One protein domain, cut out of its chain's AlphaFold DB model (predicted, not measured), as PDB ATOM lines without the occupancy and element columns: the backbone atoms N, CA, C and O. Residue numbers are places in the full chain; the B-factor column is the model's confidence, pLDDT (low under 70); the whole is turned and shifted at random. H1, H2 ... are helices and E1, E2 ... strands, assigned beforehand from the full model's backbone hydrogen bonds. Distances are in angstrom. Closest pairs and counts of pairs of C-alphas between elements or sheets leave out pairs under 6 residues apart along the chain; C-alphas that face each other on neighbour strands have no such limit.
ATOM      1  N   LYS A   2     -45.399  25.492  10.167       82.31
ATOM      2  CA  LYS A   2     -43.924  25.429  10.233       82.31
ATOM      3  C   LYS A   2     -43.289  24.715   9.025       82.31
ATOM      4  O   LYS A   2     -42.450  25.302   8.363       82.31
ATOM      5  N   LEU A   3     -43.811  23.541   8.650       86.25
ATOM      6  CA  LEU A   3     -43.338  22.776   7.486       86.25
ATOM      7  C   LEU A   3     -43.426  23.558   6.162       86.25
ATOM      8  O   LEU A   3     -42.494  23.538   5.371       86.25
ATOM      9  N   PHE A   4     -44.529  24.278   5.934       89.50
ATOM     10  CA  PHE A   4     -44.711  25.081   4.720       89.50
ATOM     11  C   PHE A   4     -43.721  26.250   4.673       89.50
ATOM     12  O   PHE A   4     -43.067  26.469   3.660       89.50
ATOM     13  N   ARG A   5     -43.545  26.957   5.796       90.56
ATOM     14  CA  ARG A   5     -42.550  28.027   5.912       90.56
ATOM     15  C   ARG A   5     -41.137  27.501   5.656       90.56
ATOM     16  O   ARG A   5     -40.402  28.116   4.889       90.56
ATOM     17  N   ASP A   6     -40.772  26.375   6.253       91.06
ATOM     18  CA  ASP A   6     -39.429  25.814   6.117       91.06
ATOM     19  C   ASP A   6     -39.182  25.345   4.661       91.06
ATOM     20  O   ASP A   6     -38.140  25.660   4.088       91.06
ATOM     21  N   LEU A   7     -40.188  24.750   4.000       93.25
ATOM     22  CA  LEU A   7     -40.138  24.400   2.573       93.25
ATOM     23  C   LEU A   7     -39.960  25.636   1.675       93.25
ATOM     24  O   LEU A   7     -39.127  25.626   0.769       93.25
ATOM     25  N   THR A   8     -40.702  26.718   1.939       94.56
ATOM     26  CA  THR A   8     -40.554  27.970   1.177       94.56
ATOM     27  C   THR A   8     -39.167  28.593   1.350       94.56
ATOM     28  O   THR A   8     -38.599  29.064   0.371       94.56
ATOM     29  N   HIS A   9     -38.574  28.542   2.550       92.25
ATOM     30  CA  HIS A   9     -37.224  29.068   2.786       92.25
ATOM     31  C   HIS A   9     -36.163  28.262   2.037       92.25
ATOM     32  O   HIS A   9     -35.328  28.849   1.354       92.25
ATOM     33  N   SER A  10     -36.208  26.928   2.109       94.69
ATOM     34  CA  SER A  10     -35.267  26.081   1.367       94.69
ATOM     35  C   SER A  10     -35.390  26.274  -0.144       94.69
ATOM     36  O   SER A  10     -34.377  26.330  -0.837       94.69
ATOM     37  N   PHE A  11     -36.613  26.442  -0.653       96.50
ATOM     38  CA  PHE A  11     -36.846  26.732  -2.065       96.50
ATOM     39  C   PHE A  11     -36.275  28.096  -2.480       96.50
ATOM     40  O   PHE A  11     -35.583  28.186  -3.492       96.50
ATOM     41  N   LEU A  12     -36.490  29.145  -1.675       96.38
ATOM     42  CA  LEU A  12     -35.933  30.478  -1.926       96.38
ATOM     43  C   LEU A  12     -34.402  30.486  -1.874       96.38
ATOM     44  O   LEU A  12     -33.775  31.087  -2.742       96.38
ATOM     45  N   ILE A  13     -33.796  29.790  -0.908       95.75
ATOM     46  CA  ILE A  13     -32.337  29.629  -0.827       95.75
ATOM     47  C   ILE A  13     -31.820  28.882  -2.059       95.75
ATOM     48  O   ILE A  13     -30.835  29.306  -2.658       95.75
ATOM     49  N   GLY A  14     -32.496  27.808  -2.477       95.56
ATOM     50  CA  GLY A  14     -32.144  27.056  -3.680       95.56
ATOM     51  C   GLY A  14     -32.197  27.914  -4.945       95.56
ATOM     52  O   GLY A  14     -31.239  27.917  -5.715       95.56
ATOM     53  N   ILE A  15     -33.264  28.700  -5.128       95.12
ATOM     54  CA  ILE A  15     -33.379  29.668  -6.230       95.12
ATOM     55  C   ILE A  15     -32.275  30.718  -6.150       95.12
ATOM     56  O   ILE A  15     -31.659  31.023  -7.165       95.12
ATOM     57  N   PHE A  16     -32.000  31.261  -4.964       93.75
ATOM     58  CA  PHE A  16     -30.969  32.275  -4.783       93.75
ATOM     59  C   PHE A  16     -29.580  31.734  -5.142       93.75
ATOM     60  O   PHE A  16     -28.877  32.346  -5.939       93.75
ATOM     61  N   ILE A  17     -29.217  30.546  -4.645       91.56
ATOM     62  CA  ILE A  17     -27.959  29.872  -4.992       91.56
ATOM     63  C   ILE A  17     -27.903  29.582  -6.496       91.56
ATOM     64  O   ILE A  17     -26.890  29.870  -7.133       91.56
ATOM     65  N   PHE A  18     -28.983  29.057  -7.083       89.81
ATOM     66  CA  PHE A  18     -29.060  28.787  -8.518       89.81
ATOM     67  C   PHE A  18     -28.855  30.061  -9.347       89.81
ATOM     68  O   PHE A  18     -28.052  30.040 -10.274       89.81
ATOM     69  N   LEU A  19     -29.504  31.172  -8.982       85.19
ATOM     70  CA  LEU A  19     -29.339  32.471  -9.637       85.19
ATOM     71  C   LEU A  19     -27.916  33.012  -9.473       85.19
ATOM     72  O   LEU A  19     -27.321  33.472 -10.446       85.19
ATOM     73  N   CYS A  20     -27.333  32.916  -8.276       80.69
ATOM     74  CA  CYS A  20     -25.948  33.310  -8.040       80.69
ATOM     75  C   CYS A  20     -24.982  32.513  -8.927       80.69
ATOM     76  O   CYS A  20     -24.126  33.108  -9.581       80.69
ATOM     77  N   ILE A  21     -25.140  31.189  -9.014       78.06
ATOM     78  CA  ILE A  21     -24.301  30.332  -9.866       78.06
ATOM     79  C   ILE A  21     -24.562  30.624 -11.352       78.06
ATOM     80  O   ILE A  21     -23.614  30.782 -12.123       78.06
ATOM     81  N   SER A  22     -25.820  30.756 -11.779       73.69
ATOM     82  CA  SER A  22     -26.156  30.999 -13.187       73.69
ATOM     83  C   SER A  22     -25.695  32.373 -13.674       73.69
ATOM     84  O   SER A  22     -25.321  32.521 -14.832       73.69
ATOM     85  N   MET A  23     -25.708  33.390 -12.808       70.31
ATOM     86  CA  MET A  23     -25.194  34.724 -13.135       70.31
ATOM     87  C   MET A  23     -23.663  34.765 -13.160       70.31
ATOM     88  O   MET A  23     -23.081  35.479 -13.980       70.31
ATOM     89  N   SER A  24     -23.012  33.998 -12.280       64.81
ATOM     90  CA  SER A  24     -21.553  34.012 -12.134       64.81
ATOM     91  C   SER A  24     -20.839  33.206 -13.211       64.81
ATOM     92  O   SER A  24     -19.713  33.538 -13.576       64.81
ATOM     93  N   THR A  25     -21.481  32.158 -13.730       61.78
ATOM     94  CA  THR A  25     -20.834  31.180 -14.607       61.78
ATOM     95  C   THR A  25     -21.370  31.287 -16.030       61.78
ATOM     96  O   THR A  25     -22.574  31.272 -16.273       61.78
ATOM     97  N   GLN A  26     -20.470  31.416 -17.004       70.12
ATOM     98  CA  GLN A  26     -20.823  31.268 -18.412       70.12
ATOM     99  C   GLN A  26     -19.871  30.277 -19.062       70.12
ATOM    100  O   GLN A  26     -18.653  30.458 -19.038       70.12
ATOM    101  N   ASN A  27     -20.446  29.242 -19.669       73.44
ATOM    102  CA  ASN A  27     -19.703  28.306 -20.496       73.44
ATOM    103  C   ASN A  27     -19.326  28.995 -21.806       73.44
ATOM    104  O   ASN A  27     -20.202  29.458 -22.538       73.44
ATOM    105  N   PHE A  28     -18.031  29.039 -22.104       80.50
ATOM    106  CA  PHE A  28     -17.526  29.568 -23.364       80.50
ATOM    107  C   PHE A  28     -16.773  28.471 -24.105       80.50
ATOM    108  O   PHE A  28     -15.876  27.833 -23.550       80.50
ATOM    109  N   ARG A  29     -17.174  28.232 -25.354       85.62
ATOM    110  CA  ARG A  29     -16.475  27.331 -26.270       85.62
ATOM    111  C   ARG A  29     -15.488  28.164 -27.067       85.62
ATOM    112  O   ARG A  29     -15.884  29.148 -27.685       85.62
ATOM    113  N   VAL A  30     -14.220  27.778 -27.045       85.94
ATOM    114  CA  VAL A  30     -13.206  28.491 -27.820       85.94
ATOM    115  C   VAL A  30     -13.295  28.090 -29.285       85.94
ATOM    116  O   VAL A  30     -13.200  26.914 -29.641       85.94
ATOM    117  N   GLU A  31     -13.483  29.097 -30.130       85.31
ATOM    118  CA  GLU A  31     -13.519  28.974 -31.580       85.31
ATOM    119  C   GLU A  31     -12.215  29.558 -32.147       85.31
ATOM    120  O   GLU A  31     -11.959  30.759 -32.052       85.31
ATOM    121  N   GLY A  32     -11.359  28.694 -32.703       89.56
ATOM    122  CA  GLY A  32     -10.100  29.073 -33.356       89.56
ATOM    123  C   GLY A  32      -8.819  28.748 -32.576       89.56
ATOM    124  O   GLY A  32      -8.843  28.364 -31.412       89.56
ATOM    125  N   GLU A  33      -7.683  28.918 -33.255       92.56
ATOM    126  CA  GLU A  33      -6.344  28.458 -32.827       92.56
ATOM    127  C   GLU A  33      -5.488  29.550 -32.160       92.56
ATOM    128  O   GLU A  33      -4.336  29.322 -31.799       92.56
ATOM    129  N   SER A  34      -6.021  30.766 -31.999       93.19
ATOM    130  CA  SER A  34      -5.227  31.933 -31.566       93.19
ATOM    131  C   SER A  34      -4.604  31.811 -30.168       93.19
ATOM    132  O   SER A  34      -3.657  32.528 -29.860       93.19
ATOM    133  N   MET A  35      -5.139  30.923 -29.330       93.44
ATOM    134  CA  MET A  35      -4.649  30.658 -27.975       93.44
ATOM    135  C   MET A  35      -3.909  29.316 -27.868       93.44
ATOM    136  O   MET A  35      -3.562  28.909 -26.766       93.44
ATOM    137  N   SER A  36      -3.670  28.619 -28.978       91.62
ATOM    138  CA  SER A  36      -2.894  27.374 -28.996       91.62
ATOM    139  C   SER A  36      -1.420  27.657 -28.640       91.62
ATOM    140  O   SER A  36      -0.925  28.725 -29.006       91.62
ATOM    141  N   PRO A  37      -0.701  26.764 -27.929       89.62
ATOM    142  CA  PRO A  37      -1.122  25.436 -27.459       89.62
ATOM    143  C   PRO A  37      -1.934  25.453 -26.155       89.62
ATOM    144  O   PRO A  37      -2.490  24.424 -25.763       89.62
ATOM    145  N   THR A  38      -1.993  26.603 -25.490       89.81
ATOM    146  CA  THR A  38      -2.591  26.796 -24.171       89.81
ATOM    147  C   THR A  38      -4.074  26.426 -24.138       89.81
ATOM    148  O   THR A  38      -4.509  25.630 -23.302       89.81
ATOM    149  N   ILE A  39      -4.850  26.985 -25.068       90.31
ATOM    150  CA  ILE A  39      -6.269  26.686 -25.253       90.31
ATOM    151  C   ILE A  39      -6.489  26.296 -26.709       90.31
ATOM    152  O   ILE A  39      -6.195  27.069 -27.624       90.31
ATOM    153  N   LYS A  40      -7.014  25.090 -26.908       91.12
ATOM    154  CA  LYS A  40      -7.244  24.502 -28.227       91.12
ATOM    155  C   LYS A  40      -8.674  24.766 -28.693       91.12
ATOM    156  O   LYS A  40      -9.563  24.999 -27.865       91.12
ATOM    157  N   PRO A  41      -8.946  24.716 -30.008       90.12
ATOM    158  CA  PRO A  41     -10.316  24.805 -30.484       90.12
ATOM    159  C   PRO A  41     -11.191  23.737 -29.831       90.12
ATOM    160  O   PRO A  41     -10.786  22.584 -29.691       90.12
ATOM    161  N   ASN A  42     -12.423  24.118 -29.500       88.50
ATOM    162  CA  ASN A  42     -13.413  23.301 -28.793       88.50
ATOM    163  C   ASN A  42     -13.157  23.063 -27.301       88.50
ATOM    164  O   ASN A  42     -14.017  22.447 -26.659       88.50
ATOM    165  N   ASP A  43     -12.069  23.585 -26.733       89.31
ATOM    166  CA  ASP A  43     -11.917  23.638 -25.281       89.31
ATOM    167  C   ASP A  43     -13.074  24.440 -24.674       89.31
ATOM    168  O   ASP A  43     -13.560  25.431 -25.246       89.31
ATOM    169  N   ARG A  44     -13.523  24.000 -23.495       87.56
ATOM    170  CA  ARG A  44     -14.502  24.744 -22.701       87.56
ATOM    171  C   ARG A  44     -13.824  25.318 -21.476       87.56
ATOM    172  O   ARG A  44     -13.170  24.604 -20.708       87.56
ATOM    173  N   ILE A  45     -14.009  26.616 -21.315       87.19
ATOM    174  CA  ILE A  45     -13.398  27.401 -20.252       87.19
ATOM    175  C   ILE A  45     -14.468  28.002 -19.355       87.19
ATOM    176  O   ILE A  45     -15.603  28.255 -19.779       87.19
ATOM    177  N   PHE A  46     -14.085  28.219 -18.107       86.69
ATOM    178  CA  PHE A  46     -14.917  28.886 -17.130       86.69
ATOM    179  C   PHE A  46     -14.557  30.367 -17.072       86.69
ATOM    180  O   PHE A  46     -13.420  30.727 -16.769       86.69
ATOM    181  N   ILE A  47     -15.535  31.228 -17.348       84.62
ATOM    182  CA  ILE A  47     -15.341  32.672 -17.255       84.62
ATOM    183  C   ILE A  47     -15.739  33.134 -15.859       84.62
ATOM    184  O   ILE A  47     -16.912  33.072 -15.492       84.62
ATOM    185  N   ASP A  48     -14.768  33.666 -15.126       79.81
ATOM    186  CA  ASP A  48     -15.012  34.454 -13.930       79.81
ATOM    187  C   ASP A  48     -15.387  35.888 -14.328       79.81
ATOM    188  O   ASP A  48     -14.546  36.717 -14.707       79.81
ATOM    189  N   LYS A  49     -16.690  36.168 -14.248       79.62
ATOM    190  CA  LYS A  49     -17.255  37.509 -14.436       79.62
ATOM    191  C   LYS A  49     -17.188  38.360 -13.170       79.62
ATOM    192  O   LYS A  49     -17.236  39.584 -13.269       79.62
ATOM    193  N   ILE A  50     -17.086  37.738 -11.992       70.62
ATOM    194  CA  ILE A  50     -17.134  38.424 -10.695       70.62
ATOM    195  C   ILE A  50     -15.927  39.352 -10.544       70.62
ATOM    196  O   ILE A  50     -16.091  40.500 -10.129       70.62
ATOM    197  N   SER A  51     -14.748  38.907 -10.988       66.06
ATOM    198  CA  SER A  51     -13.529  39.732 -11.021       66.06
ATOM    199  C   SER A  51     -13.654  41.010 -11.868       66.06
ATOM    200  O   SER A  51     -12.840  41.916 -11.732       66.06
ATOM    201  N   TYR A  52     -14.666  41.116 -12.738       69.12
ATOM    202  CA  TYR A  52     -14.913  42.287 -13.593       69.12
ATOM    203  C   TYR A  52     -16.208  43.026 -13.250       69.12
ATOM    204  O   TYR A  52     -16.566  43.984 -13.945       69.12
ATOM    205  N   ILE A  53     -16.897  42.638 -12.168       67.94
ATOM    206  CA  ILE A  53     -18.011  43.422 -11.639       67.94
ATOM    207  C   ILE A  53     -17.462  44.791 -11.240       67.94
ATOM    208  O   ILE A  53     -16.680  44.934 -10.297       67.94
ATOM    209  N   ARG A  54     -17.881  45.805 -11.998       63.62
ATOM    210  CA  ARG A  54     -17.587  47.206 -11.724       63.62
ATOM    211  C   ARG A  54     -18.678  47.764 -10.831       63.62
ATOM    212  O   ARG A  54     -19.796  48.002 -11.291       63.62
ATOM    213  N   LEU A  55     -18.341  48.020  -9.573       59.16
ATOM    214  CA  LEU A  55     -19.201  48.808  -8.702       59.16
ATOM    215  C   LEU A  55     -19.043  50.275  -9.095       59.16
ATOM    216  O   LEU A  55     -18.090  50.948  -8.710       59.16
ATOM    217  N   ASN A  56     -19.959  50.767  -9.927       54.28
ATOM    218  CA  ASN A  56     -19.995  52.180 -10.264       54.28
ATOM    219  C   ASN A  56     -20.692  52.947  -9.134       54.28
ATOM    220  O   ASN A  56     -21.889  53.234  -9.203       54.28
ATOM    221  N   PHE A  57     -19.929  53.275  -8.090       57.88
ATOM    222  CA  PHE A  57     -20.409  54.069  -6.959       57.88
ATOM    223  C   PHE A  57     -20.861  55.478  -7.358       57.88
ATOM    224  O   PHE A  57     -21.502  56.130  -6.548       57.88
ATOM    225  N   LYS A  58     -20.639  55.936  -8.599       53.00
ATOM    226  CA  LYS A  58     -21.136  57.235  -9.073       53.00
ATOM    227  C   LYS A  58     -22.660  57.355  -8.960       53.00
ATOM    228  O   LYS A  58     -23.142  58.343  -8.431       53.00
ATOM    229  N   LYS A  59     -23.413  56.311  -9.340       53.12
ATOM    230  CA  LYS A  59     -24.884  56.293  -9.179       53.12
ATOM    231  C   LYS A  59     -25.338  56.224  -7.718       53.12
ATOM    232  O   LYS A  59     -26.447  56.632  -7.409       53.12
ATOM    233  N   LEU A  60     -24.506  55.681  -6.830       56.59
ATOM    234  CA  LEU A  60     -24.812  55.577  -5.401       56.59
ATOM    235  C   LEU A  60     -24.420  56.864  -4.645       56.59
ATOM    236  O   LEU A  60     -25.081  57.253  -3.690       56.59
ATOM    237  N   GLY A  61     -23.364  57.540  -5.105       54.28
ATOM    238  CA  GLY A  61     -22.822  58.784  -4.563       54.28
ATOM    239  C   GLY A  61     -23.571  60.044  -4.995       54.28
ATOM    240  O   GLY A  61     -23.451  61.058  -4.323       54.28
ATOM    241  N   GLU A  62     -24.415  59.984  -6.031       59.94
ATOM    242  CA  GLU A  62     -25.340  61.079  -6.387       59.94
ATOM    243  C   GLU A  62     -26.298  61.453  -5.234       59.94
ATOM    244  O   GLU A  62     -26.837  62.555  -5.215       59.94
ATOM    245  N   SER A  63     -26.480  60.574  -4.240       60.53
ATOM    246  CA  SER A  63     -27.260  60.848  -3.020       60.53
ATOM    247  C   SER A  63     -26.431  61.381  -1.835       60.53
ATOM    248  O   SER A  63     -27.002  61.684  -0.790       60.53
ATOM    249  N   LEU A  64     -25.100  61.484  -1.954       62.41
ATOM    250  CA  LEU A  64     -24.195  61.868  -0.863       62.41
ATOM    251  C   LEU A  64     -23.286  63.038  -1.293       62.41
ATOM    252  O   LEU A  64     -22.192  62.811  -1.807       62.41
ATOM    253  N   PRO A  65     -23.690  64.298  -1.040       52.97
ATOM    254  CA  PRO A  65     -23.028  65.500  -1.563       52.97
ATOM    255  C   PRO A  65     -21.646  65.816  -0.956       52.97
ATOM    256  O   PRO A  65     -21.048  66.828  -1.310       52.97
ATOM    257  N   PHE A  66     -21.122  64.978  -0.055       67.06
ATOM    258  CA  PHE A  66     -19.859  65.213   0.662       67.06
ATOM    259  C   PHE A  66     -18.718  64.268   0.259       67.06
ATOM    260  O   PHE A  66     -17.635  64.350   0.834       67.06
ATOM    261  N   ILE A  67     -18.946  63.346  -0.683       56.22
ATOM    262  CA  ILE A  67     -17.944  62.350  -1.084       56.22
ATOM    263  C   ILE A  67     -17.662  62.491  -2.579       56.22
ATOM    264  O   ILE A  67     -18.450  62.054  -3.418       56.22
ATOM    265  N   GLU A  68     -16.510  63.068  -2.926       56.00
ATOM    266  CA  GLU A  68     -15.982  63.003  -4.289       56.00
ATOM    267  C   GLU A  68     -15.457  61.585  -4.558       56.00
ATOM    268  O   GLU A  68     -14.342  61.215  -4.186       56.00
ATOM    269  N   PHE A  69     -16.278  60.753  -5.199       56.16
ATOM    270  CA  PHE A  69     -15.811  59.466  -5.699       56.16
ATOM    271  C   PHE A  69     -14.941  59.707  -6.932       56.16
ATOM    272  O   PHE A  69     -15.444  59.988  -8.021       56.16
ATOM    273  N   ASN A  70     -13.625  59.585  -6.755       51.75
ATOM    274  CA  ASN A  70     -12.690  59.565  -7.872       51.75
ATOM    275  C   ASN A  70     -13.072  58.430  -8.838       51.75
ATOM    276  O   ASN A  70     -13.613  57.404  -8.425       51.75
ATOM    277  N   ASP A  71     -12.743  58.599 -10.117       54.81
ATOM    278  CA  ASP A  71     -13.083  57.730 -11.261       54.81
ATOM    279  C   ASP A  71     -12.429  56.318 -11.212       54.81
ATOM    280  O   ASP A  71     -12.238  55.642 -12.235       54.81
ATOM    281  N   THR A  72     -12.038  55.905 -10.005       54.38
ATOM    282  CA  THR A  72     -11.421  54.653  -9.600       54.38
ATOM    283  C   THR A  72     -12.351  53.510  -9.954       54.38
ATOM    284  O   THR A  72     -13.419  53.323  -9.372       54.38
ATOM    285  N   VAL A  73     -11.930  52.709 -10.928       58.62
ATOM    286  CA  VAL A  73     -12.605  51.451 -11.217       58.62
ATOM    287  C   VAL A  73     -12.287  50.495 -10.078       58.62
ATOM    288  O   VAL A  73     -11.207  49.911 -10.027       58.62
ATOM    289  N   LEU A  74     -13.221  50.378  -9.138       55.94
ATOM    290  CA  LEU A  74     -13.160  49.390  -8.074       55.94
ATOM    291  C   LEU A  74     -13.607  48.049  -8.654       55.94
ATOM    292  O   LEU A  74     -14.784  47.843  -8.963       55.94
ATOM    293  N   PHE A  75     -12.638  47.158  -8.841       61.09
ATOM    294  CA  PHE A  75     -12.915  45.749  -9.070       61.09
ATOM    295  C   PHE A  75     -13.442  45.167  -7.761       61.09
ATOM    296  O   PHE A  75     -12.813  45.342  -6.718       61.09
ATOM    297  N   ALA A  76     -14.606  44.516  -7.807       56.97
ATOM    298  CA  ALA A  76     -15.204  43.923  -6.615       56.97
ATOM    299  C   ALA A  76     -14.272  42.884  -5.960       56.97
ATOM    300  O   ALA A  76     -14.240  42.771  -4.738       56.97
ATOM    301  N   PHE A  77     -13.496  42.163  -6.779       63.88
ATOM    302  CA  PHE A  77     -12.545  41.128  -6.372       63.88
ATOM    303  C   PHE A  77     -11.338  41.103  -7.334       63.88
ATOM    304  O   PHE A  77     -11.447  41.598  -8.452       63.88
ATOM    305  N   ASP A  78     -10.202  40.570  -6.861       71.56
ATOM    306  CA  ASP A  78      -8.871  40.467  -7.502       71.56
ATOM    307  C   ASP A  78      -8.732  41.046  -8.936       71.56
ATOM    308  O   ASP A  78      -9.115  40.380  -9.912       71.56
ATOM    309  N   PRO A  79      -8.146  42.252  -9.097       74.62
ATOM    310  CA  PRO A  79      -8.091  42.928 -10.386       74.62
ATOM    311  C   PRO A  79      -7.303  42.117 -11.426       74.62
ATOM    312  O   PRO A  79      -6.426  41.329 -11.061       74.62
ATOM    313  N   PRO A  80      -7.566  42.320 -12.729       83.25
ATOM    314  CA  PRO A  80      -6.869  41.602 -13.790       83.25
ATOM    315  C   PRO A  80      -5.365  41.848 -13.765       83.25
ATOM    316  O   PRO A  80      -4.912  42.996 -13.706       83.25
ATOM    317  N   LYS A  81      -4.600  40.765 -13.851       90.62
ATOM    318  CA  LYS A  81      -3.139  40.772 -13.803       90.62
ATOM    319  C   LYS A  81      -2.559  40.444 -15.168       90.62
ATOM    320  O   LYS A  81      -3.210  39.865 -16.037       90.62
ATOM    321  N   ARG A  82      -1.294  40.816 -15.369       93.00
ATOM    322  CA  ARG A  82      -0.548  40.363 -16.545       93.00
ATOM    323  C   ARG A  82      -0.490  38.838 -16.529       93.00
ATOM    324  O   ARG A  82      -0.210  38.257 -15.487       93.00
ATOM    325  N   GLY A  83      -0.712  38.221 -17.680       92.69
ATOM    326  CA  GLY A  83      -0.779  36.772 -17.819       92.69
ATOM    327  C   GLY A  83      -2.199  36.218 -17.729       92.69
ATOM    328  O   GLY A  83      -2.429  35.151 -18.290       92.69
ATOM    329  N   ASP A  84      -3.159  36.948 -17.148       91.94
ATOM    330  CA  ASP A  84      -4.561  36.521 -17.147       91.94
ATOM    331  C   ASP A  84      -5.081  36.402 -18.582       91.94
ATOM    332  O   ASP A  84      -4.745  37.198 -19.465       91.94
ATOM    333  N   ILE A  85      -5.957  35.428 -18.817       93.44
ATOM    334  CA  ILE A  85      -6.647  35.288 -20.095       93.44
ATOM    335  C   ILE A  85      -7.971  36.042 -20.012       93.44
ATOM    336  O   ILE A  85      -8.884  35.672 -19.274       93.44
ATOM    337  N   LEU A  86      -8.051  37.123 -20.776       93.50
ATOM    338  CA  LEU A  86      -9.187  38.020 -20.855       93.50
ATOM    339  C   LEU A  86     -10.172  37.538 -21.919       93.50
ATOM    340  O   LEU A  86      -9.798  37.327 -23.075       93.50
ATOM    341  N   VAL A  87     -11.447  37.459 -21.539       92.38
ATOM    342  CA  VAL A  87     -12.572  37.386 -22.473       92.38
ATOM    343  C   VAL A  87     -13.183  38.778 -22.596       92.38
ATOM    344  O   VAL A  87     -13.508  39.420 -21.595       92.38
ATOM    345  N   PHE A  88     -13.323  39.263 -23.823       93.06
ATOM    346  CA  PHE A  88     -13.773  40.623 -24.108       93.06
ATOM    347  C   PHE A  88     -14.573  40.684 -25.407       93.06
ATOM    348  O   PHE A  88     -14.433  39.830 -26.281       93.06
ATOM    349  N   GLN A  89     -15.409  41.706 -25.542       94.31
ATOM    350  CA  GLN A  89     -16.064  42.033 -26.804       94.31
ATOM    351  C   GLN A  89     -15.060  42.706 -27.741       94.31
ATOM    352  O   GLN A  89     -14.337  43.612 -27.333       94.31
ATOM    353  N   TYR A  90     -14.997  42.261 -28.992       94.19
ATOM    354  CA  TYR A  90     -14.051  42.786 -29.969       94.19
ATOM    355  C   TYR A  90     -14.296  44.289 -30.216       94.19
ATOM    356  O   TYR A  90     -15.410  44.640 -30.604       94.19
ATOM    357  N   PRO A  91     -13.297  45.180 -30.027       91.56
ATOM    358  CA  PRO A  91     -13.527  46.627 -30.088       91.56
ATOM    359  C   PRO A  91     -14.102  47.150 -31.410       91.56
ATOM    360  O   PRO A  91     -14.896  48.083 -31.393       91.56
ATOM    361  N   GLU A  92     -13.750  46.551 -32.552       91.88
ATOM    362  CA  GLU A  92     -14.285  46.983 -33.856       91.88
ATOM    363  C   GLU A  92     -15.659  46.372 -34.178       91.88
ATOM    364  O   GLU A  92     -16.397  46.905 -35.004       91.88
ATOM    365  N   ASN A  93     -16.021  45.247 -33.549       93.38
ATOM    366  CA  ASN A  93     -17.341  44.628 -33.693       93.38
ATOM    367  C   ASN A  93     -17.751  43.920 -32.385       93.38
ATOM    368  O   ASN A  93     -17.498  42.716 -32.236       93.38
ATOM    369  N   PRO A  94     -18.417  44.639 -31.460       91.88
ATOM    370  CA  PRO A  94     -18.759  44.131 -30.129       91.88
ATOM    371  C   PRO A  94     -19.714  42.931 -30.104       91.88
ATOM    372  O   PRO A  94     -19.845  42.276 -29.071       91.88
ATOM    373  N   SER A  95     -20.348  42.592 -31.234       92.12
ATOM    374  CA  SER A  95     -21.154  41.371 -31.374       92.12
ATOM    375  C   SER A  95     -20.309  40.091 -31.345       92.12
ATOM    376  O   SER A  95     -20.858  38.991 -31.279       92.12
ATOM    377  N   ARG A  96     -18.976  40.205 -31.417       91.38
ATOM    378  CA  ARG A  96     -18.036  39.079 -31.374       91.38
ATOM    379  C   ARG A  96     -17.254  39.087 -30.063       91.38
ATOM    380  O   ARG A  96     -16.663  40.098 -29.700       91.38
ATOM    381  N   SER A  97     -17.176  37.935 -29.401       91.50
ATOM    382  CA  SER A  97     -16.360  37.743 -28.197       91.50
ATOM    383  C   SER A  97     -15.009  37.133 -28.546       91.50
ATOM    384  O   SER A  97     -14.936  36.148 -29.279       91.50
ATOM    385  N   PHE A  98     -13.937  37.721 -28.031       94.69
ATOM    386  CA  PHE A  98     -12.561  37.286 -28.231       94.69
ATOM    387  C   PHE A  98     -11.953  36.854 -26.897       94.69
ATOM    388  O   PHE A  98     -12.344  37.317 -25.827       94.69
ATOM    389  N   ILE A  99     -10.964  35.970 -26.989       94.56
ATOM    390  CA  ILE A  99     -10.153  35.506 -25.868       94.56
ATOM    391  C   ILE A  99      -8.680  35.737 -26.186       94.56
ATOM    392  O   ILE A  99      -8.225  35.333 -27.261       94.56
ATOM    393  N   LYS A 100      -7.962  36.438 -25.304       96.12
ATOM    394  CA  LYS A 100      -6.533  36.766 -25.449       96.12
ATOM    395  C   LYS A 100      -5.873  36.889 -24.081       96.12
ATOM    396  O   LYS A 100      -6.554  37.122 -23.089       96.12
ATOM    397  N   ARG A 101      -4.551  36.777 -24.021       96.31
ATOM    398  CA  ARG A 101      -3.784  36.967 -22.791       96.31
ATOM    399  C   ARG A 101      -3.442  38.435 -22.572       96.31
ATOM    400  O   ARG A 101      -3.027  39.117 -23.508       96.31
ATOM    401  N   ILE A 102      -3.583  38.916 -21.340       96.50
ATOM    402  CA  ILE A 102      -3.180  40.265 -20.941       96.50
ATOM    403  C   ILE A 102      -1.659  40.346 -20.912       96.50
ATOM    404  O   ILE A 102      -1.001  39.693 -20.101       96.50
ATOM    405  N   ILE A 103      -1.107  41.190 -21.778       97.12
ATOM    406  CA  ILE A 103       0.332  41.421 -21.898       97.12
ATOM    407  C   ILE A 103       0.733  42.780 -21.355       97.12
ATOM    408  O   ILE A 103       1.781  42.851 -20.734       97.12
ATOM    409  N   GLY A 104      -0.067  43.833 -21.537       96.94
ATOM    410  CA  GLY A 104       0.191  45.175 -21.005       96.94
ATOM    411  C   GLY A 104      -0.955  45.672 -20.129       96.94
ATOM    412  O   GLY A 104      -2.118  45.590 -20.532       96.94
ATOM    413  N   LEU A 105      -0.624  46.188 -18.945       96.44
ATOM    414  CA  LEU A 105      -1.567  46.765 -17.987       96.44
ATOM    415  C   LEU A 105      -1.678  48.289 -18.170       96.44
ATOM    416  O   LEU A 105      -0.798  48.895 -18.789       96.44
ATOM    417  N   PRO A 106      -2.735  48.932 -17.632       94.88
ATOM    418  CA  PRO A 106      -2.898  50.379 -17.717       94.88
ATOM    419  C   PRO A 106      -1.650  51.151 -17.267       94.88
ATOM    420  O   PRO A 106      -1.121  50.917 -16.183       94.88
ATOM    421  N   GLY A 107      -1.210  52.109 -18.085       95.62
ATOM    422  CA  GLY A 107      -0.076  52.992 -17.797       95.62
ATOM    423  C   GLY A 107       1.294  52.456 -18.218       95.62
ATOM    424  O   GLY A 107       2.249  53.237 -18.251       95.62
ATOM    425  N   GLU A 108       1.396  51.177 -18.579       97.62
ATOM    426  CA  GLU A 108       2.655  50.545 -18.972       97.62
ATOM    427  C   GLU A 108       2.998  50.766 -20.441       97.62
ATOM    428  O   GLU A 108       2.126  50.964 -21.284       97.62
ATOM    429  N   THR A 109       4.281  50.666 -20.766       98.31
ATOM    430  CA  THR A 109       4.769  50.648 -22.144       98.31
ATOM    431  C   THR A 109       5.037  49.215 -22.576       98.31
ATOM    432  O   THR A 109       5.871  48.535 -21.980       98.31
ATOM    433  N   VAL A 110       4.363  48.771 -23.633       98.00
ATOM    434  CA  VAL A 110       4.613  47.492 -24.300       98.00
ATOM    435  C   VAL A 110       5.524  47.736 -25.492       98.00
ATOM    436  O   VAL A 110       5.196  48.519 -26.385       98.00
ATOM    437  N   GLU A 111       6.651  47.038 -25.518       96.69
ATOM    438  CA  GLU A 111       7.559  46.993 -26.659       96.69
ATOM    439  C   GLU A 111       7.686  45.550 -27.156       96.69
ATOM    440  O   GLU A 111       7.946  44.629 -26.386       96.69
ATOM    441  N   MET A 112       7.531  45.350 -28.461       93.50
ATOM    442  CA  MET A 112       7.786  44.082 -29.139       93.50
ATOM    443  C   MET A 112       8.894  44.329 -30.152       93.50
ATOM    444  O   MET A 112       8.741  45.148 -31.059       93.50
ATOM    445  N   LYS A 113      10.042  43.677 -29.962       89.50
ATOM    446  CA  LYS A 113      11.212  43.851 -30.827       89.50
ATOM    447  C   LYS A 113      12.102  42.616 -30.778       89.50
ATOM    448  O   LYS A 113      12.432  42.126 -29.698       89.50
ATOM    449  N   ASN A 114      12.543  42.153 -31.951       85.69
ATOM    450  CA  ASN A 114      13.479  41.034 -32.115       85.69
ATOM    451  C   ASN A 114      13.033  39.755 -31.377       85.69
ATOM    452  O   ASN A 114      13.794  39.199 -30.587       85.69
ATOM    453  N   GLY A 115      11.785  39.310 -31.554       86.00
ATOM    454  CA  GLY A 115      11.322  38.073 -30.915       86.00
ATOM    455  C   GLY A 115      10.945  38.209 -29.440       86.00
ATOM    456  O   GLY A 115      10.474  37.238 -28.859       86.00
ATOM    457  N   THR A 116      11.145  39.377 -28.822       90.12
ATOM    458  CA  THR A 116      10.989  39.566 -27.375       90.12
ATOM    459  C   THR A 116       9.941  40.628 -27.070       90.12
ATOM    460  O   THR A 116       9.975  41.719 -27.645       90.12
ATOM    461  N   VAL A 117       9.057  40.326 -26.119       94.62
ATOM    462  CA  VAL A 117       8.147  41.302 -25.515       94.62
ATOM    463  C   VAL A 117       8.798  41.899 -24.267       94.62
ATOM    464  O   VAL A 117       9.342  41.182 -23.423       94.62
ATOM    465  N   ARG A 118       8.751  43.225 -24.151       96.38
ATOM    466  CA  ARG A 118       9.223  44.006 -23.009       96.38
ATOM    467  C   ARG A 118       8.093  44.861 -22.462       96.38
ATOM    468  O   ARG A 118       7.329  45.449 -23.222       96.38
ATOM    469  N   ILE A 119       8.037  44.971 -21.142       97.88
ATOM    470  CA  ILE A 119       7.122  45.852 -20.422       97.88
ATOM    471  C   ILE A 119       7.967  46.860 -19.660       97.88
ATOM    472  O   ILE A 119       8.823  46.475 -18.865       97.88
ATOM    473  N   ASN A 120       7.760  48.148 -19.929       97.44
ATOM    474  CA  ASN A 120       8.567  49.238 -19.373       97.44
ATOM    475  C   ASN A 120      10.081  49.004 -19.581       97.44
ATOM    476  O   ASN A 120      10.892  49.281 -18.704       97.44
ATOM    477  N   GLY A 121      10.457  48.437 -20.735       96.44
ATOM    478  CA  GLY A 121      11.843  48.100 -21.087       96.44
ATOM    479  C   GLY A 121      12.359  46.762 -20.535       96.44
ATOM    480  O   GLY A 121      13.410  46.293 -20.975       96.44
ATOM    481  N   ILE A 122      11.622  46.100 -19.640       96.88
ATOM    482  CA  ILE A 122      12.034  44.837 -19.015       96.88
ATOM    483  C   ILE A 122      11.461  43.653 -19.811       96.88
ATOM    484  O   ILE A 122      10.243  43.593 -19.997       96.88
ATOM    485  N   PRO A 123      12.287  42.703 -20.289       94.81
ATOM    486  CA  PRO A 123      11.793  41.526 -20.998       94.81
ATOM    487  C   PRO A 123      10.960  40.635 -20.074       94.81
ATOM    488  O   PRO A 123      11.358  40.367 -18.939       94.81
ATOM    489  N   ILE A 124       9.820  40.157 -20.571       94.25
ATOM    490  CA  ILE A 124       8.950  39.237 -19.829       94.25
ATOM    491  C   ILE A 124       9.179  37.789 -20.263       94.25
ATOM    492  O   ILE A 124       9.579  37.513 -21.394       94.25
ATOM    493  N   LYS A 125       8.932  36.850 -19.345       92.25
ATOM    494  CA  LYS A 125       8.932  35.417 -19.655       92.25
ATOM    495  C   LYS A 125       7.565  35.020 -20.199       92.25
ATOM    496  O   LYS A 125       6.550  35.287 -19.565       92.25
ATOM    497  N   GLU A 126       7.567  34.345 -21.340       91.25
ATOM    498  CA  GLU A 126       6.358  33.879 -22.021       91.25
ATOM    499  C   GLU A 126       6.484  32.368 -22.290       91.25
ATOM    500  O   GLU A 126       6.735  31.968 -23.425       91.25
ATOM    501  N   PRO A 127       6.397  31.508 -21.254       90.81
ATOM    502  CA  PRO A 127       6.592  30.060 -21.412       90.81
ATOM    503  C   PRO A 127       5.533  29.406 -22.315       90.81
ATOM    504  O   PRO A 127       5.789  28.353 -22.892       90.81
ATOM    505  N   TYR A 128       4.380  30.059 -22.469       89.00
ATOM    506  CA  TYR A 128       3.253  29.658 -23.312       89.00
ATOM    507  C   TYR A 128       3.415  30.027 -24.802       89.00
ATOM    508  O   TYR A 128       2.526  29.737 -25.599       89.00
ATOM    509  N   VAL A 129       4.516  30.680 -25.199       89.38
ATOM    510  CA  VAL A 129       4.767  31.105 -26.589       89.38
ATOM    511  C   VAL A 129       5.911  30.301 -27.191       89.38
ATOM    512  O   VAL A 129       6.989  30.184 -26.608       89.38
ATOM    513  N   GLU A 130       5.718  29.804 -28.411       80.50
ATOM    514  CA  GLU A 130       6.798  29.175 -29.170       80.50
ATOM    515  C   GLU A 130       7.898  30.189 -29.546       80.50
ATOM    516  O   GLU A 130       7.643  31.336 -29.933       80.50
ATOM    517  N   LYS A 131       9.166  29.775 -29.428       71.44
ATOM    518  CA  LYS A 131      10.323  30.649 -29.683       71.44
ATOM    519  C   LYS A 131      10.300  31.193 -31.118       71.44
ATOM    520  O   LYS A 131      10.073  30.441 -32.055       71.44
ATOM    521  N   ASN A 132      10.658  32.470 -31.287       68.25
ATOM    522  CA  ASN A 132      10.767  33.204 -32.566       68.25
ATOM    523  C   ASN A 132       9.452  33.651 -33.233       68.25
ATOM    524  O   ASN A 132       9.488  34.163 -34.354       68.25
ATOM    525  N   PHE A 133       8.304  33.525 -32.561       73.44
ATOM    526  CA  PHE A 133       7.014  33.863 -33.177       73.44
ATOM    527  C   PHE A 133       6.602  35.340 -32.974       73.44
ATOM    528  O   PHE A 133       5.619  35.803 -33.549       73.44
ATOM    529  N   THR A 134       7.361  36.112 -32.191       74.50
ATOM    530  CA  THR A 134       7.105  37.537 -31.913       74.50
ATOM    531  C   THR A 134       7.903  38.437 -32.871       74.50
ATOM    532  O   THR A 134       8.932  39.002 -32.499       74.50
ATOM    533  N   GLN A 135       7.477  38.551 -34.129       74.88
ATOM    534  CA  GLN A 135       8.244  39.280 -35.159       74.88
ATOM    535  C   GLN A 135       7.806  40.738 -35.360       74.88
ATOM    536  O   GLN A 135       8.556  41.536 -35.924       74.88
ATOM    537  N   ASP A 136       6.622  41.100 -34.866       81.94
ATOM    538  CA  ASP A 136       6.088  42.452 -34.986       81.94
ATOM    539  C   ASP A 136       6.930  43.479 -34.221       81.94
ATOM    540  O   ASP A 136       7.471  43.206 -33.145       81.94
ATOM    541  N   ARG A 137       7.001  44.692 -34.776       89.69
ATOM    542  CA  ARG A 137       7.572  45.861 -34.106       89.69
ATOM    543  C   ARG A 137       6.447  46.722 -33.559       89.69
ATOM    544  O   ARG A 137       5.823  47.469 -34.306       89.69
ATOM    545  N   ILE A 138       6.208  46.615 -32.258       94.00
ATOM    546  CA  ILE A 138       5.200  47.402 -31.543       94.00
ATOM    547  C   ILE A 138       5.893  48.229 -30.471       94.00
ATOM    548  O   ILE A 138       6.773  47.732 -29.772       94.00
ATOM    549  N   TYR A 139       5.469  49.477 -30.329       96.12
ATOM    550  CA  TYR A 139       5.806  50.329 -29.198       96.12
ATOM    551  C   TYR A 139       4.561  51.136 -28.842       96.12
ATOM    552  O   TYR A 139       4.137  51.996 -29.613       96.12
ATOM    553  N   ILE A 140       3.936  50.826 -27.710       96.75
ATOM    554  CA  ILE A 140       2.693  51.475 -27.291       96.75
ATOM    555  C   ILE A 140       2.669  51.675 -25.785       96.75
ATOM    556  O   ILE A 140       2.966  50.763 -25.016       96.75
ATOM    557  N   ARG A 141       2.260  52.869 -25.358       97.75
ATOM    558  CA  ARG A 141       1.878  53.111 -23.970       97.75
ATOM    559  C   ARG A 141       0.402  52.782 -23.800       97.75
ATOM    560  O   ARG A 141      -0.443  53.406 -24.439       97.75
ATOM    561  N   VAL A 142       0.097  51.809 -22.952       97.62
ATOM    562  CA  VAL A 142      -1.266  51.372 -22.663       97.62
ATOM    563  C   VAL A 142      -1.993  52.495 -21.919       97.62
ATOM    564  O   VAL A 142      -1.561  52.881 -20.827       97.62
ATOM    565  N   PRO A 143      -3.085  53.050 -22.475       96.12
ATOM    566  CA  PRO A 143      -3.851  54.091 -21.807       96.12
ATOM    567  C   PRO A 143      -4.428  53.620 -20.469       96.12
ATOM    568  O   PRO A 143      -4.568  52.424 -20.203       96.12
ATOM    569  N   ALA A 144      -4.828  54.578 -19.632       91.12
ATOM    570  CA  ALA A 144      -5.615  54.267 -18.446       91.12
ATOM    571  C   ALA A 144      -6.885  53.481 -18.830       91.12
ATOM    572  O   ALA A 144      -7.457  53.682 -19.904       91.12
ATOM    573  N   LYS A 145      -7.333  52.586 -17.940       89.62
ATOM    574  CA  LYS A 145      -8.540  51.759 -18.131       89.62
ATOM    575  C   LYS A 145      -8.530  50.968 -19.453       89.62
ATOM    576  O   LYS A 145      -9.576  50.813 -20.075       89.62
ATOM    577  N   SER A 146      -7.370  50.488 -19.894       93.94
ATOM    578  CA  SER A 146      -7.228  49.662 -21.096       93.94
ATOM    579  C   SER A 146      -6.177  48.572 -20.894       93.94
ATOM    580  O   SER A 146      -5.306  48.705 -20.036       93.94
ATOM    581  N   TYR A 147      -6.240  47.514 -21.697       96.38
ATOM    582  CA  TYR A 147      -5.264  46.425 -21.706       96.38
ATOM    583  C   TYR A 147      -4.678  46.236 -23.101       96.38
ATOM    584  O   TYR A 147      -5.377  46.387 -24.099       96.38
ATOM    585  N   PHE A 148      -3.409  45.849 -23.178       97.69
ATOM    586  CA  PHE A 148      -2.821  45.322 -24.408       97.69
ATOM    587  C   PHE A 148      -2.797  43.799 -24.319       97.69
ATOM    588  O   PHE A 148      -2.281  43.253 -23.340       97.69
ATOM    589  N   VAL A 149      -3.369  43.110 -25.306       97.62
ATOM    590  CA  VAL A 149      -3.570  41.658 -25.253       97.62
ATOM    591  C   VAL A 149      -3.006  40.966 -26.488       97.62
ATOM    592  O   VAL A 149      -3.115  41.477 -27.600       97.62
ATOM    593  N   LEU A 150      -2.428  39.779 -26.308       96.75
ATOM    594  CA  LEU A 150      -1.903  38.949 -27.395       96.75
ATOM    595  C   LEU A 150      -2.499  37.546 -27.337       96.75
ATOM    596  O   LEU A 150      -2.901  37.073 -26.276       96.75
ATOM    597  N   GLY A 151      -2.558  36.877 -28.485       95.75
ATOM    598  CA  GLY A 151      -2.774  35.433 -28.507       95.75
ATOM    599  C   GLY A 151      -1.477  34.692 -28.211       95.75
ATOM    600  O   GLY A 151      -0.388  35.180 -28.530       95.75
ATOM    601  N   ASP A 152      -1.598  33.509 -27.619       94.69
ATOM    602  CA  ASP A 152      -0.449  32.635 -27.356       94.69
ATOM    603  C   ASP A 152       0.120  32.090 -28.680       94.69
ATOM    604  O   ASP A 152       1.337  32.083 -28.879       94.69
ATOM    605  N   ASN A 153      -0.750  31.804 -29.658       93.81
ATOM    606  CA  ASN A 153      -0.336  31.512 -31.027       93.81
ATOM    607  C   ASN A 153      -0.079  32.816 -31.796       93.81
ATOM    608  O   ASN A 153      -0.934  33.331 -32.531       93.81
ATOM    609  N   ARG A 154       1.124  33.366 -31.617       93.06
ATOM    610  CA  ARG A 154       1.518  34.668 -32.175       93.06
ATOM    611  C   ARG A 154       1.418  34.742 -33.701       93.06
ATOM    612  O   ARG A 154       1.137  35.823 -34.208       93.06
ATOM    613  N   LEU A 155       1.595  33.645 -34.441       90.44
ATOM    614  CA  LEU A 155       1.573  33.686 -35.912       90.44
ATOM    615  C   LEU A 155       0.170  33.878 -36.492       90.44
ATOM    616  O   LEU A 155       0.018  34.550 -37.507       90.44
ATOM    617  N   VAL A 156      -0.851  33.298 -35.856       91.25
ATOM    618  CA  VAL A 156      -2.222  33.273 -36.408       91.25
ATOM    619  C   VAL A 156      -3.191  34.180 -35.653       91.25
ATOM    620  O   VAL A 156      -4.318  34.404 -36.095       91.25
ATOM    621  N   SER A 157      -2.790  34.685 -34.487       93.88
ATOM    622  CA  SER A 157      -3.663  35.483 -33.636       93.88
ATOM    623  C   SER A 157      -3.943  36.874 -34.218       93.88
ATOM    624  O   SER A 157      -3.031  37.659 -34.470       93.88
ATOM    625  N   ASN A 158      -5.232  37.205 -34.355       94.19
ATOM    626  CA  ASN A 158      -5.707  38.574 -34.545       94.19
ATOM    627  C   ASN A 158      -5.947  39.229 -33.171       94.19
ATOM    628  O   ASN A 158      -6.920  38.910 -32.480       94.19
ATOM    629  N   ASP A 159      -5.038  40.103 -32.748       96.38
ATOM    630  CA  ASP A 159      -4.963  40.668 -31.395       96.38
ATOM    631  C   ASP A 159      -4.493  42.133 -31.404       96.38
ATOM    632  O   ASP A 159      -4.546  42.787 -32.447       96.38
ATOM    633  N   SER A 160      -4.058  42.674 -30.260       97.19
ATOM    634  CA  SER A 160      -3.750  44.101 -30.115       97.19
ATOM    635  C   SER A 160      -2.690  44.637 -31.078       97.19
ATOM    636  O   SER A 160      -2.610  45.849 -31.278       97.19
ATOM    637  N   ARG A 161      -1.912  43.768 -31.734       95.12
ATOM    638  CA  ARG A 161      -1.018  44.163 -32.835       95.12
ATOM    639  C   ARG A 161      -1.755  44.735 -34.047       95.12
ATOM    640  O   ARG A 161      -1.151  45.460 -34.829       95.12
ATOM    641  N   ARG A 162      -3.024  44.369 -34.239       93.69
ATOM    642  CA  ARG A 162      -3.840  44.750 -35.400       93.69
ATOM    643  C   ARG A 162      -4.791  45.903 -35.096       93.69
ATOM    644  O   ARG A 162      -4.858  46.836 -35.881       93.69
ATOM    645  N   TRP A 163      -5.487  45.836 -33.963       94.38
ATOM    646  CA  TRP A 163      -6.577  46.761 -33.615       94.38
ATOM    647  C   TRP A 163      -6.298  47.606 -32.360       94.38
ATOM    648  O   TRP A 163      -7.143  48.389 -31.934       94.38
ATOM    649  N   GLY A 164      -5.112  47.487 -31.755       95.44
ATOM    650  CA  GLY A 164      -4.720  48.293 -30.598       95.44
ATOM    651  C   GLY A 164      -5.223  47.748 -29.259       95.44
ATOM    652  O   GLY A 164      -5.317  46.544 -29.049       95.44
ATOM    653  N   VAL A 165      -5.467  48.627 -28.289       96.81
ATOM    654  CA  VAL A 165      -5.783  48.229 -26.904       96.81
ATOM    655  C   VAL A 165      -7.252  47.839 -26.722       96.81
ATOM    656  O   VAL A 165      -8.126  48.316 -27.437       96.81
ATOM    657  N   VAL A 166      -7.537  46.998 -25.725       96.38
ATOM    658  CA  VAL A 166      -8.897  46.683 -25.266       96.38
ATOM    659  C   VAL A 166      -9.293  47.693 -24.200       96.38
ATOM    660  O   VAL A 166      -8.705  47.667 -23.115       96.38
ATOM    661  N   PRO A 167     -10.300  48.546 -24.432       93.88
ATOM    662  CA  PRO A 167     -10.853  49.360 -23.366       93.88
ATOM    663  C   PRO A 167     -11.455  48.456 -22.293       93.88
ATOM    664  O   PRO A 167     -12.156  47.491 -22.598       93.88
ATOM    665  N   LEU A 168     -11.264  48.803 -21.024       88.56
ATOM    666  CA  LEU A 168     -11.808  48.054 -19.892       88.56
ATOM    667  C   LEU A 168     -13.330  47.873 -20.015       88.56
ATOM    668  O   LEU A 168     -13.862  46.857 -19.582       88.56
ATOM    669  N   THR A 169     -14.037  48.804 -20.664       88.06
ATOM    670  CA  THR A 169     -15.479  48.701 -20.937       88.06
ATOM    671  C   THR A 169     -15.881  47.459 -21.732       88.06
ATOM    672  O   THR A 169     -16.978  46.960 -21.511       88.06
ATOM    673  N   HIS A 170     -14.988  46.935 -22.575       91.50
ATOM    674  CA  HIS A 170     -15.213  45.754 -23.412       91.50
ATOM    675  C   HIS A 170     -14.861  44.440 -22.704       91.50
ATOM    676  O   HIS A 170     -15.213  43.365 -23.187       91.50
ATOM    677  N   ALA A 171     -14.159  44.505 -21.569       90.19
ATOM    678  CA  ALA A 171     -13.815  43.331 -20.782       90.19
ATOM    679  C   ALA A 171     -15.077  42.687 -20.186       90.19
ATOM    680  O   ALA A 171     -15.863  43.358 -19.516       90.19
ATOM    681  N   VAL A 172     -15.243  41.385 -20.424       88.25
ATOM    682  CA  VAL A 172     -16.380  40.584 -19.940       88.25
ATOM    683  C   VAL A 172     -15.998  39.793 -18.689       88.25
ATOM    684  O   VAL A 172     -16.800  39.680 -17.765       88.25
ATOM    685  N   GLY A 173     -14.788  39.233 -18.656       87.06
ATOM    686  CA  GLY A 173     -14.319  38.387 -17.561       87.06
ATOM    687  C   GLY A 173     -12.897  37.876 -17.787       87.06
ATOM    688  O   GLY A 173     -12.336  38.062 -18.871       87.06
ATOM    689  N   LYS A 174     -12.326  37.189 -16.792       86.62
ATOM    690  CA  LYS A 174     -11.079  36.416 -16.950       86.62
ATOM    691  C   LYS A 174     -11.357  34.924 -16.861       86.62
ATOM    692  O   LYS A 174     -12.362  34.507 -16.296       86.62
ATOM    693  N   THR A 175     -10.461  34.120 -17.410       82.06
ATOM    694  CA  THR A 175     -10.475  32.666 -17.245       82.06
ATOM    695  C   THR A 175      -9.128  32.187 -16.727       82.06
ATOM    696  O   THR A 175      -8.083  32.590 -17.230       82.06
ATOM    697  N   GLY A 176      -9.171  31.294 -15.740       78.25
ATOM    698  CA  GLY A 176      -8.016  30.528 -15.260       78.25
ATOM    699  C   GLY A 176      -8.281  29.023 -15.213       78.25
ATOM    700  O   GLY A 176      -7.407  28.263 -14.820       78.25
ATOM    701  N   ILE A 177      -9.482  28.581 -15.608       76.94
ATOM    702  CA  ILE A 177      -9.896  27.183 -15.495       76.94
ATOM    703  C   ILE A 177     -10.387  26.693 -16.854       76.94
ATOM    704  O   ILE A 177     -11.417  27.142 -17.368       76.94
ATOM    705  N   ARG A 178      -9.664  25.723 -17.414       81.88
ATOM    706  CA  ARG A 178     -10.155  24.881 -18.509       81.88
ATOM    707  C   ARG A 178     -10.707  23.604 -17.896       81.88
ATOM    708  O   ARG A 178      -9.979  22.916 -17.187       81.88
ATOM    709  N   TYR A 179     -11.967  23.275 -18.183       79.00
ATOM    710  CA  TYR A 179     -12.635  22.112 -17.582       79.00
ATOM    711  C   TYR A 179     -12.982  20.997 -18.583       79.00
ATOM    712  O   TYR A 179     -13.339  19.892 -18.175       79.00
ATOM    713  N   TRP A 180     -12.907  21.267 -19.892       78.06
ATOM    714  CA  TRP A 180     -13.113  20.257 -20.932       78.06
ATOM    715  C   TRP A 180     -12.015  20.347 -22.002       78.06
ATOM    716  O   TRP A 180     -11.756  21.467 -22.455       78.06
ATOM    717  N   PRO A 181     -11.431  19.209 -22.442       78.75
ATOM    718  CA  PRO A 181     -11.771  17.822 -22.071       78.75
ATOM    719  C   PRO A 181     -11.385  17.454 -20.626       78.75
ATOM    720  O   PRO A 181     -10.400  17.967 -20.104       78.75
TER     721      PRO A 181
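What this domain is: This is residues 2 to 181 of the 190 residues of the protein "Signal peptidase I" of Chloroflexi bacterium (UniProt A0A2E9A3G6). A strongly twisted sheet of six strands and a small sheet of three beyond its E8 edge make the body, and the long helix H1 sticks out from the E1 end as a lone arm. Residues 62 to 67, after the short helix H2, also stick out, while the short helix H3 only grazes the two sheets. The 180 printed residues run H1 E1 E2 H2 E3 E4 E5 E6 E7 E8 H3 E9, three named helices and nine named strands, mixed in class, with under half of the residues in named elements. The sheets, E1 E2 E9 E3 E4 E8 and E6 E5 E7, are antiparallel throughout. The whole is loose, with a radius of gyration of the C-alphas of 19.9 A and spans of 72 by 51 by 29 A.

How they stand to each other: The larger sheet runs E1, residues 25 to 29, E2, residues 44 to 48, E9, residues 171 to 180, E3, residues 85 to 90, E4, residues 93 to 104, and E8, residues 146 to 150. E1 and E2 form a hairpin, with N 45 and O 28 3.2 A apart, within hydrogen-bond range, as are N 48 and O 174 of E2 and E9 at 2.8 A, and N 87 and O 173 of E3 and E9 at 2.9 A. E3 and E4 form a hairpin, with N 86 and O 100 at 2.8 A. E4 bends by 110 degrees at residue 96; it pairs with E3 over residues 93 to 101 and with E8 over residues 101 to 104, with N 103 and O 148 at 2.8 A. The smaller sheet holds E6, residues 116 to 119, E5, residues 109 to 113, and E7, residues 138 to 141; N 118 and O 111 of the hairpin E5 and E6 are 2.8 A apart, as are N 110 and O 140 of E5 and E7. H3, residues 160 to 163, grazes the larger sheet; its closest C-alphas to E8 are Ser 160 and Val 149, 5.4 A apart. H2, residues 58 to 61, is not on either sheet; E2, H2 and E3 make a split strand-helix-strand unit, two strands of one sheet with a helix between them along the chain and E9 between them in the sheet, its crossover right-handed. In H1, residues 2 to 24, every O i to N i+4 pair is within hydrogen-bond range; H2 and H3 are too short for such a pair.

Where its parts are: H1 is 32.8 A long, from C-alpha 2 at (-43.924, 25.429, 10.233). E4 is 21.6 A long and E9 23.1 A, ending with C-alpha 180 at (-13.113, 20.257, -20.932).

The domain as a whole: The C-alphas of Lys 2 and Asn 114, 73.0 A apart, are the farthest apart. The printed part has no cut; the links E1 to E2, H2 to E3 and E6 to E7 are long. Confidence is under 70 at residues 24 to 25, 51 to 77 and 132.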